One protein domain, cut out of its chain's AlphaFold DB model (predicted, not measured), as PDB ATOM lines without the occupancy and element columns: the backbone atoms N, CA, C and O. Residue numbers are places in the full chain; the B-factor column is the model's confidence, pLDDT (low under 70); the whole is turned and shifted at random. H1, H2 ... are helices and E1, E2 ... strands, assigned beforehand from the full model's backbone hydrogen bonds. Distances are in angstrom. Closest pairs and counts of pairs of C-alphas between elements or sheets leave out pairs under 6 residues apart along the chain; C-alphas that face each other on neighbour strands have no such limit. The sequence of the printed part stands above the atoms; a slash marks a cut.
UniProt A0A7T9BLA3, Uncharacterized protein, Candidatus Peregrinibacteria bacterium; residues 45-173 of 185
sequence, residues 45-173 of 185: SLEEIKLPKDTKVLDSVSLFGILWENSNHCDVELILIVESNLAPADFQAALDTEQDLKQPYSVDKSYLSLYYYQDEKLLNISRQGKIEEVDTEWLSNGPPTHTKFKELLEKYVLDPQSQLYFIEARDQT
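Overview. This is residues 45 to 173 of the 185 residues of an uncharacterized protein of Candidatus Peregrinibacteria bacterium (UniProt A0A7T9BLA3). A strongly twisted sheet of six strands has one helix on each face, the long H3 along E2 and E6 on one face and the short H1 on the opposite face, chiefly by E3. The little helix H2 is off the sheet and packs on H3. The printed part has 129 residues, with three named helices and six named strands in the order E1 E2 H1 E3 E4 E5 H2 H3 E6. The sheet runs E1 E2 E6 E3 E4 E5, antiparallel throughout, and the class is mixed, helices and strands. The whole is compact, with a radius of gyration of the C-alphas of 14.5 A and spans of 45 by 33 by 25 A.

Arrangement. The edge strand E1, residues 55 to 64, forms a hairpin with E2, residues 75 to 84, where N 58 and O 81 are 2.8 A apart, within hydrogen-bond range. E2 is antiparallel to E6, residues 164 to 172, with N 78 and O 169 at 2.8 A. E6 is antiparallel to E3, residues 112 to 118, with N 115 and O 166 at 2.8 A. E3, E4, residues 121 to 125, and E5, residues 131 to 133, form a meander, each strand the antiparallel neighbour of the one before; N 123 and O 116 are 2.8 A apart, and N 124 and O 132 are 2.8 A apart. From edge to edge the strands' lines turn by 127 degrees. H3, residues 144 to 157, is on the sheet at a height over the sheet of 8.2 A, over E2 and E6, and runs along the strands, at 8 degrees to E6 on the local plane. H1, residues 88 to 95, is on the opposite face; the closest C-alphas of H1 and E3 are those of Gln 92 and Leu 114, 7.1 A. E2, H1 and E3 form a split strand-helix-strand unit, two strands running the same way with E6 between them, and its crossover is right-handed. H2, residues 137 to 141, is not on the sheet; it touches residues 146 to 150 of H3, closest at the C-alphas of Leu 139 and His 146, 4.8 A. In H1, H2 and H3 every O i to N i+4 pair is within hydrogen-bond range.

Along the chain. E1 begins at C-alpha 55 (147.600, 110.683, 156.206), bends by 57 degrees at residue 58 and measures 26.3 A. E2 measures 27.0 A, E3 19.6 A, E4 12.5 A and E5 6.9 A. H1 measures 10.7 A, H2 6.5 A and H3 20.1 A. E6 measures 26.0 A and ends at C-alpha 172 (128.562, 123.181, 139.426).

Size, cuts and confidence. The two C-alphas farthest apart are those of Asn 70 and Gln 161, 46.1 A. The printed part has no cut. The link from H1 to E3, residues 96 to 111, is long. Mean pLDDT of the printed part is 76.4; it is under 70 at residues 63 to 76, 104 to 111, 138 to 145, 158 to 162 and 172 to 173.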
ATOM      1  N   SER A  45     131.491 117.840 154.731       84.31
ATOM      2  CA  SER A  45     131.604 116.487 154.170       84.31
ATOM      3  C   SER A  45     132.951 116.211 153.496       84.31
ATOM      4  O   SER A  45     133.377 115.062 153.477       84.31
ATOM      5  N   LEU A  46     133.634 117.239 152.969       83.19
ATOM      6  CA  LEU A  46     134.992 117.100 152.441       83.19
ATOM      7  C   LEU A  46     136.014 116.894 153.557       83.19
ATOM      8  O   LEU A  46     136.895 116.053 153.436       83.19
ATOM      9  N   GLU A  47     135.881 117.633 154.653       82.06
ATOM     10  CA  GLU A  47     136.728 117.473 155.841       82.06
ATOM     11  C   GLU A  47     136.560 116.083 156.489       82.06
ATOM     12  O   GLU A  47     137.474 115.588 157.147       82.06
ATOM     13  N   GLU A  48     135.411 115.436 156.269       86.75
ATOM     14  CA  GLU A  48     135.054 114.112 156.793       86.75
ATOM     15  C   GLU A  48     135.303 112.951 155.805       86.75
ATOM     16  O   GLU A  48     134.934 111.809 156.104       86.75
ATOM     17  N   ILE A  49     135.917 113.191 154.635       86.00
ATOM     18  CA  ILE A  49     136.184 112.106 153.676       86.00
ATOM     19  C   ILE A  49     137.082 111.030 154.279       86.00
ATOM     20  O   ILE A  49     137.932 111.269 155.141       86.00
ATOM     21  N   LYS A  50     136.924 109.808 153.773       87.38
ATOM     22  CA  LYS A  50     137.758 108.686 154.189       87.38
ATOM     23  C   LYS A  50     139.117 108.816 153.517       87.38
ATOM     24  O   LYS A  50     139.290 108.419 152.366       87.38
ATOM     25  N   LEU A  51     140.069 109.363 154.258       88.75
ATOM     26  CA  LEU A  51     141.464 109.391 153.849       88.75
ATOM     27  C   LEU A  51     142.152 108.042 154.128       88.75
ATOM     28  O   LEU A  51     141.734 107.300 155.027       88.75
ATOM     29  N   PRO A  52     143.203 107.703 153.363       87.81
ATOM     30  CA  PRO A  52     144.038 106.547 153.655       87.81
ATOM     31  C   PRO A  52     144.629 106.572 155.075       87.81
ATOM     32  O   PRO A  52     144.664 107.595 155.758       87.81
ATOM     33  N   LYS A  53     145.149 105.429 155.536       85.50
ATOM     34  CA  LYS A  53     145.908 105.393 156.795       85.50
ATOM     35  C   LYS A  53     147.195 106.209 156.666       85.50
ATOM     36  O   LYS A  53     147.747 106.324 155.577       85.50
ATOM     37  N   ASP A  54     147.654 106.740 157.796       84.50
ATOM     38  CA  ASP A  54     148.905 107.501 157.910       84.50
ATOM     39  C   ASP A  54     148.938 108.797 157.079       84.50
ATOM     40  O   ASP A  54     150.002 109.314 156.747       84.50
ATOM     41  N   THR A  55     147.757 109.347 156.780       89.69
ATOM     42  CA  THR A  55     147.600 110.683 156.206       89.69
ATOM     43  C   THR A  55     147.270 111.712 157.275       89.69
ATOM     44  O   THR A  55     146.573 111.402 158.247       89.69
ATOM     45  N   LYS A  56     147.676 112.959 157.057       89.62
ATOM     46  CA  LYS A  56     147.367 114.082 157.938       89.62
ATOM     47  C   LYS A  56     146.811 115.246 157.131       89.62
ATOM     48  O   LYS A  56     147.462 115.741 156.218       89.62
ATOM     49  N   VAL A  57     145.619 115.710 157.498       89.56
ATOM     50  CA  VAL A  57     145.070 116.962 156.964       89.56
ATOM     51  C   VAL A  57     145.872 118.130 157.532       89.56
ATOM     52  O   VAL A  57     146.037 118.240 158.749       89.56
ATOM     53  N   LEU A  58     146.381 118.988 156.651       88.06
ATOM     54  CA  LEU A  58     147.155 120.175 157.014       88.06
ATOM     55  C   LEU A  58     146.320 121.456 156.983       88.06
ATOM     56  O   LEU A  58     146.538 122.344 157.807       88.06
ATOM     57  N   ASP A  59     145.409 121.560 156.017       88.06
ATOM     58  CA  ASP A  59     144.521 122.708 155.833       88.06
ATOM     59  C   ASP A  59     143.315 122.321 154.979       88.06
ATOM     60  O   ASP A  59     143.333 121.321 154.255       88.06
ATOM     61  N   SER A  60     142.304 123.176 155.013       83.88
ATOM     62  CA  SER A  60     141.136 123.103 154.144       83.88
ATOM     63  C   SER A  60     140.723 124.507 153.742       83.88
ATOM     64  O   SER A  60     140.606 125.396 154.587       83.88
ATOM     65  N   VAL A  61     140.438 124.705 152.462       77.94
ATOM     66  CA  VAL A  61     139.943 125.983 151.962       77.94
ATOM     67  C   VAL A  61     138.664 125.772 151.181       77.94
ATOM     68  O   VAL A  61     138.539 124.852 150.379       77.94
ATOM     69  N   SER A  62     137.708 126.659 151.430       74.06
ATOM     70  CA  SER A  62     136.499 126.782 150.633       74.06
ATOM     71  C   SER A  62     136.592 128.033 149.781       74.06
ATOM     72  O   SER A  62     136.846 129.129 150.285       74.06
ATOM     73  N   LEU A  63     136.389 127.848 148.486       69.19
ATOM     74  CA  LEU A  63     136.395 128.878 147.470       69.19
ATOM     75  C   LEU A  63     135.000 128.897 146.841       69.19
ATOM     76  O   LEU A  63     134.441 127.866 146.470       69.19
ATOM     77  N   PHE A  64     134.395 130.081 146.794       63.06
ATOM     78  CA  PHE A  64     133.019 130.274 146.341       63.06
ATOM     79  C   PHE A  64     132.963 131.429 145.324       63.06
ATOM     80  O   PHE A  64     133.496 132.500 145.618       63.06
ATOM     81  N   GLY A  65     132.356 131.198 144.145       50.25
ATOM     82  CA  GLY A  65     132.188 132.150 143.016       50.25
ATOM     83  C   GLY A  65     130.697 132.427 142.640       50.25
ATOM     84  O   GLY A  65     129.847 131.907 143.337       50.25
ATOM     85  N   ILE A  66     130.337 133.196 141.572       50.62
ATOM     86  CA  ILE A  66     128.975 133.729 141.187       50.62
ATOM     87  C   ILE A  66     127.911 132.784 140.548       50.62
ATOM     88  O   ILE A  66     128.117 132.198 139.485       50.62
ATOM     89  N   LEU A  67     126.683 132.802 141.086       50.62
ATOM     90  CA  LEU A  67     125.462 132.195 140.525       50.62
ATOM     91  C   LEU A  67     124.689 133.179 139.607       50.62
ATOM     92  O   LEU A  67     123.874 133.963 140.103       50.62
ATOM     93  N   TRP A  68     124.892 133.129 138.280       38.16
ATOM     94  CA  TRP A  68     124.054 133.857 137.305       38.16
ATOM     95  C   TRP A  68     123.516 132.970 136.173       38.16
ATOM     96  O   TRP A  68     124.238 132.164 135.586       38.16
ATOM     97  N   GLU A  69     122.234 133.154 135.842       41.03
ATOM     98  CA  GLU A  69     121.617 132.605 134.633       41.03
ATOM     99  C   GLU A  69     122.296 133.215 133.389       41.03
ATOM    100  O   GLU A  69     122.300 134.429 133.192       41.03
ATOM    101  N   ASN A  70     122.819 132.347 132.519       41.41
ATOM    102  CA  ASN A  70     123.269 132.605 131.140       41.41
ATOM    103  C   ASN A  70     124.651 133.241 130.869       41.41
ATOM    104  O   ASN A  70     124.978 133.380 129.689       41.41
ATOM    105  N   SER A  71     125.509 133.569 131.846       44.72
ATOM    106  CA  SER A  71     126.947 133.839 131.584       44.72
ATOM    107  C   SER A  71     127.804 133.871 132.857       44.72
ATOM    108  O   SER A  71     127.451 134.552 133.813       44.72
ATOM    109  N   ASN A  72     128.964 133.204 132.783       42.62
ATOM    110  CA  ASN A  72     130.033 133.036 133.780       42.62
ATOM    111  C   ASN A  72     129.668 132.210 135.022       42.62
ATOM    112  O   ASN A  72     129.030 132.672 135.961       42.62
ATOM    113  N   HIS A  73     130.119 130.957 134.969       52.34
ATOM    114  CA  HIS A  73     129.920 129.913 135.961       52.34
ATOM    115  C   HIS A  73     130.603 130.246 137.274       52.34
ATOM    116  O   HIS A  73     131.678 130.850 137.300       52.34
ATOM    117  N   CYS A  74     130.015 129.739 138.348       54.56
ATOM    118  CA  CYS A  74     130.803 129.474 139.518       54.56
ATOM    119  C   CYS A  74     130.658 128.072 140.034       54.56
ATOM    120  O   CYS A  74     129.573 127.480 140.086       54.56
ATOM    121  N   ASP A  75     131.812 127.612 140.459       63.47
ATOM    122  CA  ASP A  75     131.991 126.319 141.037       63.47
ATOM    123  C   ASP A  75     132.198 126.544 142.531       63.47
ATOM    124  O   ASP A  75     132.847 127.502 142.972       63.47
ATOM    125  N   VAL A  76     131.564 125.689 143.326       66.69
ATOM    126  CA  VAL A  76     131.991 125.533 144.711       66.69
ATOM    127  C   VAL A  76     133.252 124.699 144.632       66.69
ATOM    128  O   VAL A  76     133.161 123.509 144.343       66.69
ATOM    129  N   GLU A  77     134.405 125.325 144.843       71.88
ATOM    130  CA  GLU A  77     135.702 124.656 144.822       71.88
ATOM    131  C   GLU A  77     136.190 124.536 146.260       71.88
ATOM    132  O   GLU A  77     136.340 125.515 146.991       71.88
ATOM    133  N   LEU A  78     136.393 123.311 146.710       76.69
ATOM    134  CA  LEU A  78     136.877 123.017 148.045       76.69
ATOM    135  C   LEU A  78     138.187 122.269 147.913       76.69
ATOM    136  O   LEU A  78     138.283 121.352 147.106       76.69
ATOM    137  N   ILE A  79     139.187 122.641 148.699       83.50
ATOM    138  CA  ILE A  79     140.534 122.100 148.562       83.50
ATOM    139  C   ILE A  79     140.992 121.632 149.930       83.50
ATOM    140  O   ILE A  79     141.088 122.429 150.861       83.50
ATOM    141  N   LEU A  80     141.255 120.335 150.046       87.56
ATOM    142  CA  LEU A  80     141.828 119.712 151.229       87.56
ATOM    143  C   LEU A  80     143.302 119.424 150.968       87.56
ATOM    144  O   LEU A  80     143.644 118.785 149.973       87.56
ATOM    145  N   ILE A  81     144.171 119.882 151.864       89.50
ATOM    146  CA  ILE A  81     145.613 119.656 151.770       89.50
ATOM    147  C   ILE A  81     145.968 118.525 152.714       89.50
ATOM    148  O   ILE A  81     145.711 118.599 153.919       89.50
ATOM    149  N   VAL A  82     146.563 117.478 152.160       90.81
ATOM    150  CA  VAL A  82     146.850 116.241 152.870       90.81
ATOM    151  C   VAL A  82     148.317 115.887 152.704       90.81
ATOM    152  O   VAL A  82     148.835 115.782 151.598       90.81
ATOM    153  N   GLU A  83     148.984 115.668 153.822       90.56
ATOM    154  CA  GLU A  83     150.301 115.050 153.884       90.56
ATOM    155  C   GLU A  83     150.141 113.528 153.946       90.56
ATOM    156  O   GLU A  83     149.323 113.018 154.718       90.56
ATOM    157  N   SER A  84     150.902 112.789 153.138       90.31
ATOM    158  CA  SER A  84     150.860 111.322 153.122       90.31
ATOM    159  C   SER A  84     152.131 110.723 152.555       90.31
ATOM    160  O   SER A  84     152.637 111.222 151.569       90.31
ATOM    161  N   ASN A  85     152.589 109.596 153.100       88.31
ATOM    162  CA  ASN A  85     153.733 108.847 152.556       88.31
ATOM    163  C   ASN A  85     153.346 107.812 151.483       88.31
ATOM    164  O   ASN A  85     154.193 107.026 151.052       88.31
ATOM    165  N   LEU A  86     152.066 107.738 151.109       89.12
ATOM    166  CA  LEU A  86     151.593 106.797 150.095       89.12
ATOM    167  C   LEU A  86     152.023 107.224 148.700       89.12
ATOM    168  O   LEU A  86     152.126 108.412 148.419       89.12
ATOM    169  N   ALA A  87     152.192 106.253 147.803       89.06
ATOM    170  CA  ALA A  87     152.396 106.550 146.397       89.06
ATOM    171  C   ALA A  87     151.113 107.140 145.768       89.06
ATOM    172  O   ALA A  87     150.007 106.737 146.145       89.06
ATOM    173  N   PRO A  88     151.237 108.013 144.751       88.50
ATOM    174  CA  PRO A  88     150.103 108.649 144.075       88.50
ATOM    175  C   PRO A  88     148.968 107.708 143.654       88.50
ATOM    176  O   PRO A  88     147.793 107.994 143.887       88.50
ATOM    177  N   ALA A  89     149.312 106.559 143.066       88.06
ATOM    178  CA  ALA A  89     148.335 105.579 142.598       88.06
ATOM    179  C   ALA A  89     147.556 104.924 143.752       88.06
ATOM    180  O   ALA A  89     146.349 104.711 143.636       88.06
ATOM    181  N   ASP A  90     148.226 104.650 144.875       88.62
ATOM    182  CA  ASP A  90     147.603 104.053 146.060       88.62
ATOM    183  C   ASP A  90     146.684 105.060 146.765       88.62
ATOM    184  O   ASP A  90     145.602 104.702 147.235       88.62
ATOM    185  N   PHE A  91     147.088 106.335 146.795       89.19
ATOM    186  CA  PHE A  91     146.269 107.416 147.335       89.19
ATOM    187  C   PHE A  91     144.984 107.605 146.515       89.19
ATOM    188  O   PHE A  91     143.892 107.664 147.084       89.19
ATOM    189  N   GLN A  92     145.090 107.630 145.180       88.25
ATOM    190  CA  GLN A  92     143.930 107.730 144.290       88.25
ATOM    191  C   GLN A  92     142.975 106.543 144.457       88.25
ATOM    192  O   GLN A  92     141.772 106.741 144.610       88.25
ATOM    193  N   ALA A  93     143.501 105.316 144.494       86.88
ATOM    194  CA  ALA A  93     142.684 104.117 144.670       86.88
ATOM    195  C   ALA A  93     141.906 104.125 146.000       86.88
ATOM    196  O   ALA A  93     140.772 103.651 146.063       86.88
ATOM    197  N   ALA A  94     142.493 104.683 147.063       85.31
ATOM    198  CA  ALA A  94     141.807 104.870 148.337       85.31
ATOM    199  C   ALA A  94     140.693 105.927 148.249       85.31
ATOM    200  O   ALA A  94     139.606 105.712 148.791       85.31
ATOM    201  N   LEU A  95     140.923 107.035 147.538       85.44
ATOM    202  CA  LEU A  95     139.902 108.064 147.321       85.44
ATOM    203  C   LEU A  95     138.746 107.598 146.435       85.44
ATOM    204  O   LEU A  95     137.618 108.031 146.666       85.44
ATOM    205  N   ASP A  96     138.997 106.697 145.484       82.94
ATOM    206  CA  ASP A  96     137.972 106.122 144.602       82.94
ATOM    207  C   ASP A  96     136.996 105.178 145.330       82.94
ATOM    208  O   ASP A  96     135.984 104.759 144.758       82.94
ATOM    209  N   THR A  97     137.256 104.851 146.601       80.75
ATOM    210  CA  THR A  97     136.250 104.206 147.454       80.75
ATOM    211  C   THR A  97     135.053 105.133 147.690       80.75
ATOM    212  O   THR A  97     135.147 106.349 147.556       80.75
ATOM    213  N   GLU A  98     133.889 104.565 148.015       75.62
ATOM    214  CA  GLU A  98     132.661 105.349 148.183       75.62
ATOM    215  C   GLU A  98     132.810 106.415 149.289       75.62
ATOM    216  O   GLU A  98     132.875 106.103 150.489       75.62
ATOM    217  N   GLN A  99     132.857 107.678 148.851       81.56
ATOM    218  CA  GLN A  99     132.872 108.875 149.687       81.56
ATOM    219  C   GLN A  99     131.445 109.395 149.874       81.56
ATOM    220  O   GLN A  99     130.719 109.581 148.897       81.56
ATOM    221  N   ASP A 100     131.061 109.689 151.115       80.25
ATOM    222  CA  ASP A 100     129.765 110.300 151.438       80.25
ATOM    223  C   ASP A 100     129.860 111.831 151.367       80.25
ATOM    224  O   ASP A 100     129.828 112.542 152.373       80.25
ATOM    225  N   LEU A 101     130.064 112.345 150.154       78.75
ATOM    226  CA  LEU A 101     130.164 113.780 149.917       78.75
ATOM    227  C   LEU A 101     128.769 114.385 149.743       78.75
ATOM    228  O   LEU A 101     128.034 114.061 148.809       78.75
ATOM    229  N   LYS A 102     128.411 115.303 150.646       78.88
ATOM    230  CA  LYS A 102     127.109 115.982 150.684       78.88
ATOM    231  C   LYS A 102     127.088 117.114 149.664       78.88
ATOM    232  O   LYS A 102     127.153 118.291 150.019       78.88
ATOM    233  N   GLN A 103     127.022 116.734 148.392       72.44
ATOM    234  CA  GLN A 103     127.022 117.669 147.276       72.44
ATOM    235  C   GLN A 103     125.922 118.727 147.426       72.44
ATOM    236  O   GLN A 103     124.773 118.389 147.743       72.44
ATOM    237  N   PRO A 104     126.235 120.005 147.184       66.94
ATOM    238  CA  PRO A 104     125.273 121.069 147.379       66.94
ATOM    239  C   PRO A 104     124.172 121.054 146.303       66.94
ATOM    240  O   PRO A 104     123.008 121.296 146.660       66.94
ATOM    241  N   TYR A 105     124.510 120.710 145.047       65.44
ATOM    242  CA  TYR A 105     123.639 120.852 143.866       65.44
ATOM    243  C   TYR A 105     123.546 119.606 142.953       65.44
ATOM    244  O   TYR A 105     122.690 119.575 142.073       65.44
ATOM    245  N   SER A 106     124.325 118.551 143.225       62.97
ATOM    246  CA  SER A 106     124.081 117.156 142.791       62.97
ATOM    247  C   SER A 106     123.961 116.909 141.277       62.97
ATOM    248  O   SER A 106     122.947 116.371 140.824       62.97
ATOM    249  N   VAL A 107     124.988 117.254 140.488       52.69
ATOM    250  CA  VAL A 107     124.938 117.069 139.019       52.69
ATOM    251  C   VAL A 107     125.759 115.875 138.497       52.69
ATOM    252  O   VAL A 107     125.343 115.274 137.511       52.69
ATOM    253  N   ASP A 108     126.844 115.435 139.149       53.59
ATOM    254  CA  ASP A 108     127.574 114.223 138.715       53.59
ATOM    255  C   ASP A 108     128.492 113.629 139.804       53.59
ATOM    256  O   ASP A 108     128.791 114.284 140.798       53.59
ATOM    257  N   LYS A 109     128.966 112.385 139.619       51.47
ATOM    258  CA  LYS A 109     129.878 111.648 140.519       51.47
ATOM    259  C   LYS A 109     131.370 111.984 140.337       51.47
ATOM    260  O   LYS A 109     132.219 111.392 141.012       51.47
ATOM    261  N   SER A 110     131.727 112.877 139.416       56.34
ATOM    262  CA  SER A 110     133.115 113.230 139.061       56.34
ATOM    263  C   SER A 110     133.570 114.567 139.649       56.34
ATOM    264  O   SER A 110     133.934 115.475 138.913       56.34
ATOM    265  N   TYR A 111     133.522 114.689 140.975       69.62
ATOM    266  CA  TYR A 111     133.777 115.950 141.685       69.62
ATOM    267  C   TYR A 111     135.147 116.030 142.350       69.62
ATOM    268  O   TYR A 111     135.567 117.135 142.660       69.62
ATOM    269  N   LEU A 112     135.824 114.900 142.588       77.31
ATOM    270  CA  LEU A 112     137.165 114.896 143.172       77.31
ATOM    271  C   LEU A 112     138.235 114.866 142.085       77.31
ATOM    272  O   LEU A 112     138.306 113.894 141.327       77.31
ATOM    273  N   SER A 113     139.073 115.895 142.072       84.38
ATOM    274  CA  SER A 113     140.376 115.901 141.413       84.38
ATOM    275  C   SER A 113     141.452 115.730 142.476       84.38
ATOM    276  O   SER A 113     141.378 116.334 143.548       84.38
ATOM    277  N   LEU A 114     142.450 114.900 142.194       88.81
ATOM    278  CA  LEU A 114     143.598 114.722 143.068       88.81
ATOM    279  C   LEU A 114     144.816 115.330 142.392       88.81
ATOM    280  O   LEU A 114     145.196 114.917 141.299       88.81
ATOM    281  N   TYR A 115     145.457 116.270 143.070       89.56
ATOM    282  CA  TYR A 115     146.743 116.798 142.654       89.56
ATOM    283  C   TYR A 115     147.830 116.355 143.616       89.56
ATOM    284  O   TYR A 115     147.610 116.205 144.817       89.56
ATOM    285  N   TYR A 116     149.020 116.171 143.075       90.06
ATOM    286  CA  TYR A 116     150.219 115.803 143.796       90.06
ATOM    287  C   TYR A 116     151.331 116.763 143.402       90.06
ATOM    288  O   TYR A 116     151.509 117.055 142.219       90.06
ATOM    289  N   TYR A 117     152.043 117.290 144.393       85.75
ATOM    290  CA  TYR A 117     153.148 118.205 144.143       85.75
ATOM    291  C   TYR A 117     154.487 117.504 144.347       85.75
ATOM    292  O   TYR A 117     154.763 116.983 145.428       85.75
ATOM    293  N   GLN A 118     155.320 117.508 143.311       83.62
ATOM    294  CA  GLN A 118     156.638 116.879 143.323       83.62
ATOM    295  C   GLN A 118     157.588 117.625 142.389       83.62
ATOM    296  O   GLN A 118     157.197 117.992 141.286       83.62
ATOM    297  N   ASP A 119     158.843 117.815 142.810       80.81
ATOM    298  CA  ASP A 119     159.912 118.401 141.985       80.81
ATOM    299  C   ASP A 119     159.512 119.734 141.333       80.81
ATOM    300  O   ASP A 119     159.705 119.955 140.139       80.81
ATOM    301  N   GLU A 120     158.906 120.607 142.137       79.12
ATOM    302  CA  GLU A 120     158.383 121.918 141.733       79.12
ATOM    303  C   GLU A 120     157.215 121.881 140.729       79.12
ATOM    304  O   GLU A 120     156.793 122.916 140.208       79.12
ATOM    305  N   LYS A 121     156.644 120.699 140.485       84.00
ATOM    306  CA  LYS A 121     155.559 120.479 139.530       84.00
ATOM    307  C   LYS A 121     154.281 120.062 140.227       84.00
ATOM    308  O   LYS A 121     154.273 119.195 141.099       84.00
ATOM    309  N   LEU A 122     153.177 120.642 139.771       86.31
ATOM    310  CA  LEU A 122     151.844 120.176 140.110       86.31
ATOM    311  C   LEU A 122     151.411 119.117 139.096       86.31
ATOM    312  O   LEU A 122     151.420 119.352 137.888       86.31
ATOM    313  N   LEU A 123     151.015 117.957 139.596       89.88
ATOM    314  CA  LEU A 123     150.631 116.808 138.797       89.88
ATOM    315  C   LEU A 123     149.180 116.451 139.115       89.88
ATOM    316  O   LEU A 123     148.831 116.281 140.277       89.88
ATOM    317  N   ASN A 124     148.328 116.329 138.104       90.19
ATOM    318  CA  ASN A 124     146.975 115.805 138.245       90.19
ATOM    319  C   ASN A 124     147.026 114.279 138.163       90.19
ATOM    320  O   ASN A 124     147.646 113.720 137.256       90.19
ATOM    321  N   ILE A 125     146.358 113.613 139.097       88.12
ATOM    322  CA  ILE A 125     146.223 112.166 139.137       88.12
ATOM    323  C   ILE A 125     144.805 111.836 138.685       88.12
ATOM    324  O   ILE A 125     143.820 112.103 139.370       88.12
ATOM    325  N   SER A 126     144.688 111.254 137.495       84.00
ATOM    326  CA  SER A 126     143.398 110.802 136.992       84.00
ATOM    327  C   SER A 126     142.875 109.626 137.822       84.00
ATOM    328  O   SER A 126     143.646 108.876 138.419       84.00
ATOM    329  N   ARG A 127     141.568 109.360 137.749       77.06
ATOM    330  CA  ARG A 127     140.939 108.164 138.355       77.06
ATOM    331  C   ARG A 127     141.519 106.827 137.884       77.06
ATOM    332  O   ARG A 127     141.276 105.790 138.477       77.06
ATOM    333  N   GLN A 128     142.265 106.822 136.781       79.00
ATOM    334  CA  GLN A 128     142.948 105.632 136.267       79.00
ATOM    335  C   GLN A 128     144.396 105.534 136.784       79.00
ATOM    336  O   GLN A 128     145.151 104.683 136.320       79.00
ATOM    337  N   GLY A 129     144.804 106.425 137.693       77.06
ATOM    338  CA  GLY A 129     146.169 106.543 138.204       77.06
ATOM    339  C   GLY A 129     147.150 107.174 137.212       77.06
ATOM    340  O   GLY A 129     148.359 107.114 137.427       77.06
ATOM    341  N   LYS A 130     146.664 107.760 136.108       84.69
ATOM    342  CA  LYS A 130     147.528 108.445 135.139       84.69
ATOM    343  C   LYS A 130     147.937 109.796 135.712       84.69
ATOM    344  O   LYS A 130     147.073 110.575 136.099       84.69
ATOM    345  N   ILE A 131     149.236 110.058 135.721       86.81
ATOM    346  CA  ILE A 131     149.815 111.302 136.221       86.81
ATOM    347  C   ILE A 131     150.090 112.224 135.031       86.81
ATOM    348  O   ILE A 131     150.781 111.828 134.089       86.81
ATOM    349  N   GLU A 132     149.537 113.432 135.063       89.50
ATOM    350  CA  GLU A 132     149.706 114.450 134.024       89.50
ATOM    351  C   GLU A 132     150.170 115.766 134.648       89.50
ATOM    352  O   GLU A 132     149.630 116.202 135.660       89.50
ATOM    353  N   GLU A 133     151.181 116.400 134.055       88.19
ATOM    354  CA  GLU A 133     151.633 117.717 134.503       88.19
ATOM    355  C   GLU A 133     150.558 118.767 134.223       88.19
ATOM    356  O   GLU A 133     149.962 118.809 133.145       88.19
ATOM    357  N   VAL A 134     150.306 119.600 135.225       84.69
ATOM    358  CA  VAL A 134     149.312 120.660 135.172       84.69
ATOM    359  C   VAL A 134     150.024 121.965 134.865       84.69
ATOM    360  O   VAL A 134     150.922 122.374 135.597       84.69
ATOM    361  N   ASP A 135     149.601 122.636 133.798       80.19
ATOM    362  CA  ASP A 135     150.153 123.933 133.412       80.19
ATOM    363  C   ASP A 135     149.859 124.994 134.482       80.19
ATOM    364  O   ASP A 135     148.778 125.552 134.540       80.19
ATOM    365  N   THR A 136     150.807 125.315 135.353       71.94
ATOM    366  CA  THR A 136     150.544 126.255 136.456       71.94
ATOM    367  C   THR A 136     150.300 127.709 136.014       71.94
ATOM    368  O   THR A 136     149.922 128.535 136.849       71.94
ATOM    369  N   GLU A 137     150.417 128.057 134.722       71.94
ATOM    370  CA  GLU A 137     150.044 129.392 134.236       71.94
ATOM    371  C   GLU A 137     148.555 129.704 134.465       71.94
ATOM    372  O   GLU A 137     148.209 130.852 134.776       71.94
ATOM    373  N   TRP A 138     147.667 128.698 134.419       67.12
ATOM    374  CA  TRP A 138     146.240 128.902 134.714       67.12
ATOM    375  C   TRP A 138     145.982 129.261 136.184       67.12
ATOM    376  O   TRP A 138     144.974 129.911 136.480       67.12
ATOM    377  N   LEU A 139     146.908 128.923 137.096       66.12
ATOM    378  CA  LEU A 139     146.822 129.308 138.507       66.12
ATOM    379  C   LEU A 139     147.041 130.807 138.724       66.12
ATOM    380  O   LEU A 139     146.506 131.393 139.663       66.12
ATOM    381  N   SER A 140     147.837 131.434 137.857       65.88
ATOM    382  CA  SER A 140     148.205 132.848 137.988       65.88
ATOM    383  C   SER A 140     147.260 133.789 137.235       65.88
ATOM    384  O   SER A 140     147.204 134.968 137.568       65.88
ATOM    385  N   ASN A 141     146.513 133.280 136.248       65.06
ATOM    386  CA  ASN A 141     145.671 134.086 135.352       65.06
ATOM    387  C   ASN A 141     144.168 133.771 135.436       65.06
ATOM    388  O   ASN A 141     143.382 134.333 134.672       65.06
ATOM    389  N   GLY A 142     143.763 132.847 136.304       62.09
ATOM    390  CA  GLY A 142     142.365 132.446 136.424       62.09
ATOM    391  C   GLY A 142     141.577 133.180 137.515       62.09
ATOM    392  O   GLY A 142     142.051 134.181 138.056       62.09
ATOM    393  N   PRO A 143     140.348 132.722 137.816       60.94
ATOM    394  CA  PRO A 143     139.493 133.304 138.850       60.94
ATOM    395  C   PRO A 143     140.179 133.380 140.227       60.94
ATOM    396  O   PRO A 143     141.153 132.667 140.476       60.94
ATOM    397  N   PRO A 144     139.651 134.187 141.171       65.19
ATOM    398  CA  PRO A 144     140.208 134.335 142.523       65.19
ATOM    399  C   PRO A 144     140.478 133.012 143.259       65.19
ATOM    400  O   PRO A 144     141.357 132.943 144.122       65.19
ATOM    401  N   THR A 145     139.745 131.953 142.905       62.91
ATOM    402  CA  THR A 145     139.932 130.604 143.443       62.91
ATOM    403  C   THR A 145     141.326 130.043 143.125       62.91
ATOM    404  O   THR A 145     142.008 129.513 144.001       62.91
ATOM    405  N   HIS A 146     141.831 130.289 141.920       70.00
ATOM    406  CA  HIS A 146     143.154 129.864 141.477       70.00
ATOM    407  C   HIS A 146     144.283 130.595 142.213       70.00
ATOM    408  O   HIS A 146     145.286 129.987 142.587       70.00
ATOM    409  N   THR A 147     144.095 131.891 142.496       72.12
ATOM    410  CA  THR A 147     145.043 132.664 143.311       72.12
ATOM    411  C   THR A 147     145.149 132.083 144.718       72.12
ATOM    412  O   THR A 147     146.252 131.926 145.234       72.12
ATOM    413  N   LYS A 148     144.021 131.693 145.326       75.44
ATOM    414  CA  LYS A 148     144.034 131.034 146.638       75.44
ATOM    415  C   LYS A 148     144.675 129.656 146.609       75.44
ATOM    416  O   LYS A 148     145.427 129.339 147.526       75.44
ATOM    417  N   PHE A 149     144.453 128.870 145.560       76.00
ATOM    418  CA  PHE A 149     145.177 127.612 145.389       76.00
ATOM    419  C   PHE A 149     146.692 127.830 145.310       76.00
ATOM    420  O   PHE A 149     147.446 127.130 145.982       76.00
ATOM    421  N   LYS A 150     147.144 128.844 144.561       78.56
ATOM    422  CA  LYS A 150     148.561 129.215 144.474       78.56
ATOM    423  C   LYS A 150     149.140 129.632 145.830       78.56
ATOM    424  O   LYS A 150     150.202 129.141 146.196       78.56
ATOM    425  N   GLU A 151     148.439 130.474 146.592       81.50
ATOM    426  CA  GLU A 151     148.863 130.867 147.948       81.50
ATOM    427  C   GLU A 151     149.054 129.645 148.866       81.50
ATOM    428  O   GLU A 151     150.005 129.587 149.646       81.50
ATOM    429  N   LEU A 152     148.161 128.653 148.778       78.69
ATOM    430  CA  LEU A 152     148.260 127.415 149.554       78.69
ATOM    431  C   LEU A 152     149.418 126.536 149.091       78.69
ATOM    432  O   LEU A 152     150.145 125.999 149.928       78.69
ATOM    433  N   LEU A 153     149.596 126.408 147.777       79.31
ATOM    434  CA  LEU A 153     150.715 125.688 147.192       79.31
ATOM    435  C   LEU A 153     152.032 126.272 147.717       79.31
ATOM    436  O   LEU A 153     152.822 125.555 148.318       79.31
ATOM    437  N   GLU A 154     152.214 127.589 147.608       82.31
ATOM    438  CA  GLU A 154     153.398 128.297 148.104       82.31
ATOM    439  C   GLU A 154     153.587 128.146 149.623       82.31
ATOM    440  O   GLU A 154     154.711 127.978 150.085       82.31
ATOM    441  N   LYS A 155     152.508 128.164 150.417       83.25
ATOM    442  CA  LYS A 155     152.573 128.012 151.880       83.25
ATOM    443  C   LYS A 155     153.106 126.643 152.315       83.25
ATOM    444  O   LYS A 155     153.896 126.584 153.254       83.25
ATOM    445  N   TYR A 156     152.643 125.560 151.686       78.38
ATOM    446  CA  TYR A 156     152.913 124.192 152.148       78.38
ATOM    447  C   TYR A 156     154.091 123.518 151.438       78.38
ATOM    448  O   TYR A 156     154.790 122.726 152.061       78.38
ATOM    449  N   VAL A 157     154.377 123.878 150.184       72.56
ATOM    450  CA  VAL A 157     155.512 123.335 149.413       72.56
ATOM    451  C   VAL A 157     156.877 123.700 150.004       72.56
ATOM    452  O   VAL A 157     157.864 123.006 149.769       72.56
ATOM    453  N   LEU A 158     156.952 124.762 150.807       65.75
ATOM    454  CA  LEU A 158     158.188 125.172 151.479       65.75
ATOM    455  C   LEU A 158     158.701 124.146 152.511       65.75
ATOM    456  O   LEU A 158     159.807 124.333 153.021       65.75
ATOM    457  N   ASP A 159     157.942 123.083 152.806       68.38
ATOM    458  CA  ASP A 159     158.392 121.938 153.602       68.38
ATOM    459  C   ASP A 159     158.801 120.743 152.703       68.38
ATOM    460  O   ASP A 159     157.947 119.989 152.230       68.38
ATOM    461  N   PRO A 160     160.107 120.536 152.441       64.38
ATOM    462  CA  PRO A 160     160.594 119.562 151.462       64.38
ATOM    463  C   PRO A 160     160.533 118.097 151.924       64.38
ATOM    464  O   PRO A 160     160.912 117.213 151.156       64.38
ATOM    465  N   GLN A 161     160.130 117.806 153.168       65.06
ATOM    466  CA  GLN A 161     160.111 116.428 153.685       65.06
ATOM    467  C   GLN A 161     158.781 115.697 153.474       65.06
ATOM    468  O   GLN A 161     158.712 114.489 153.707       65.06
ATOM    469  N   SER A 162     157.756 116.396 152.993       69.12
ATOM    470  CA  SER A 162     156.384 115.902 152.995       69.12
ATOM    471  C   SER A 162     155.845 115.749 151.578       69.12
ATOM    472  O   SER A 162     155.875 116.673 150.770       69.12
ATOM    473  N   GLN A 163     155.318 114.567 151.270       85.94
ATOM    474  CA  GLN A 163     154.543 114.343 150.052       85.94
ATOM    475  C   GLN A 163     153.148 114.952 150.238       85.94
ATOM    476  O   GLN A 163     152.377 114.530 151.107       85.94
ATOM    477  N   LEU A 164     152.853 115.974 149.434       89.62
ATOM    478  CA  LEU A 164     151.636 116.769 149.541       89.62
ATOM    479  C   LEU A 164     150.637 116.410 148.447       89.62
ATOM    480  O   LEU A 164     150.945 116.434 147.253       89.62
ATOM    481  N   TYR A 165     149.416 116.150 148.890       90.75
ATOM    482  CA  TYR A 165     148.250 115.894 148.071       90.75
ATOM    483  C   TYR A 165     147.242 117.025 148.252       90.75
ATOM    484  O   TYR A 165     146.984 117.474 149.369       90.75
ATOM    485  N   PHE A 166     146.640 117.453 147.151       89.50
ATOM    486  CA  PHE A 166     145.550 118.417 147.142       89.50
ATOM    487  C   PHE A 166     144.322 117.714 146.590       89.50
ATOM    488  O   PHE A 166     144.308 117.280 145.440       89.50
ATOM    489  N   ILE A 167     143.302 117.578 147.423       88.62
ATOM    490  CA  ILE A 167     142.030 116.978 147.041       88.62
ATOM    491  C   ILE A 167     141.084 118.124 146.766       88.62
ATOM    492  O   ILE A 167     140.684 118.843 147.681       88.62
ATOM    493  N   GLU A 168     140.745 118.299 145.503       85.25
ATOM    494  CA  GLU A 168     139.820 119.327 145.078       85.25
ATOM    495  C   GLU A 168     138.445 118.721 144.836       85.25
ATOM    496  O   GLU A 168     138.301 117.809 144.030       85.25
ATOM    497  N   ALA A 169     137.433 119.247 145.514       81.56
ATOM    498  CA  ALA A 169     136.034 118.960 145.273       81.56
ATOM    499  C   ALA A 169     135.374 120.132 144.542       81.56
ATOM    500  O   ALA A 169     135.323 121.235 145.084       81.56
ATOM    501  N   ARG A 170     134.831 119.881 143.345       77.81
ATOM    502  CA  ARG A 170     134.053 120.864 142.577       77.81
ATOM    503  C   ARG A 170     132.594 120.432 142.447       77.81
ATOM    504  O   ARG A 170     132.321 119.266 142.171       77.81
ATOM    505  N   ASP A 171     131.662 121.365 142.606       72.50
ATOM    506  CA  ASP A 171     130.268 121.181 142.178       72.50
ATOM    507  C   ASP A 171     129.796 122.403 141.391       72.50
ATOM    508  O   ASP A 171     130.066 123.548 141.772       72.50
ATOM    509  N   GLN A 172     129.080 122.141 140.300       65.56
ATOM    510  CA  GLN A 172     128.562 123.181 139.426       65.56
ATOM    511  C   GLN A 172     127.231 123.681 139.971       65.56
ATOM    512  O   GLN A 172     126.293 122.925 140.225       65.56
ATOM    513  N   THR A 173     127.112 124.995 140.105       59.44
ATOM    514  CA  THR A 173     125.977 125.636 140.777       59.44
ATOM    515  C   THR A 173     124.684 125.693 139.948       59.44
ATOM    516  O   THR A 173     123.753 126.398 140.326       59.44
TER     517      THR A 173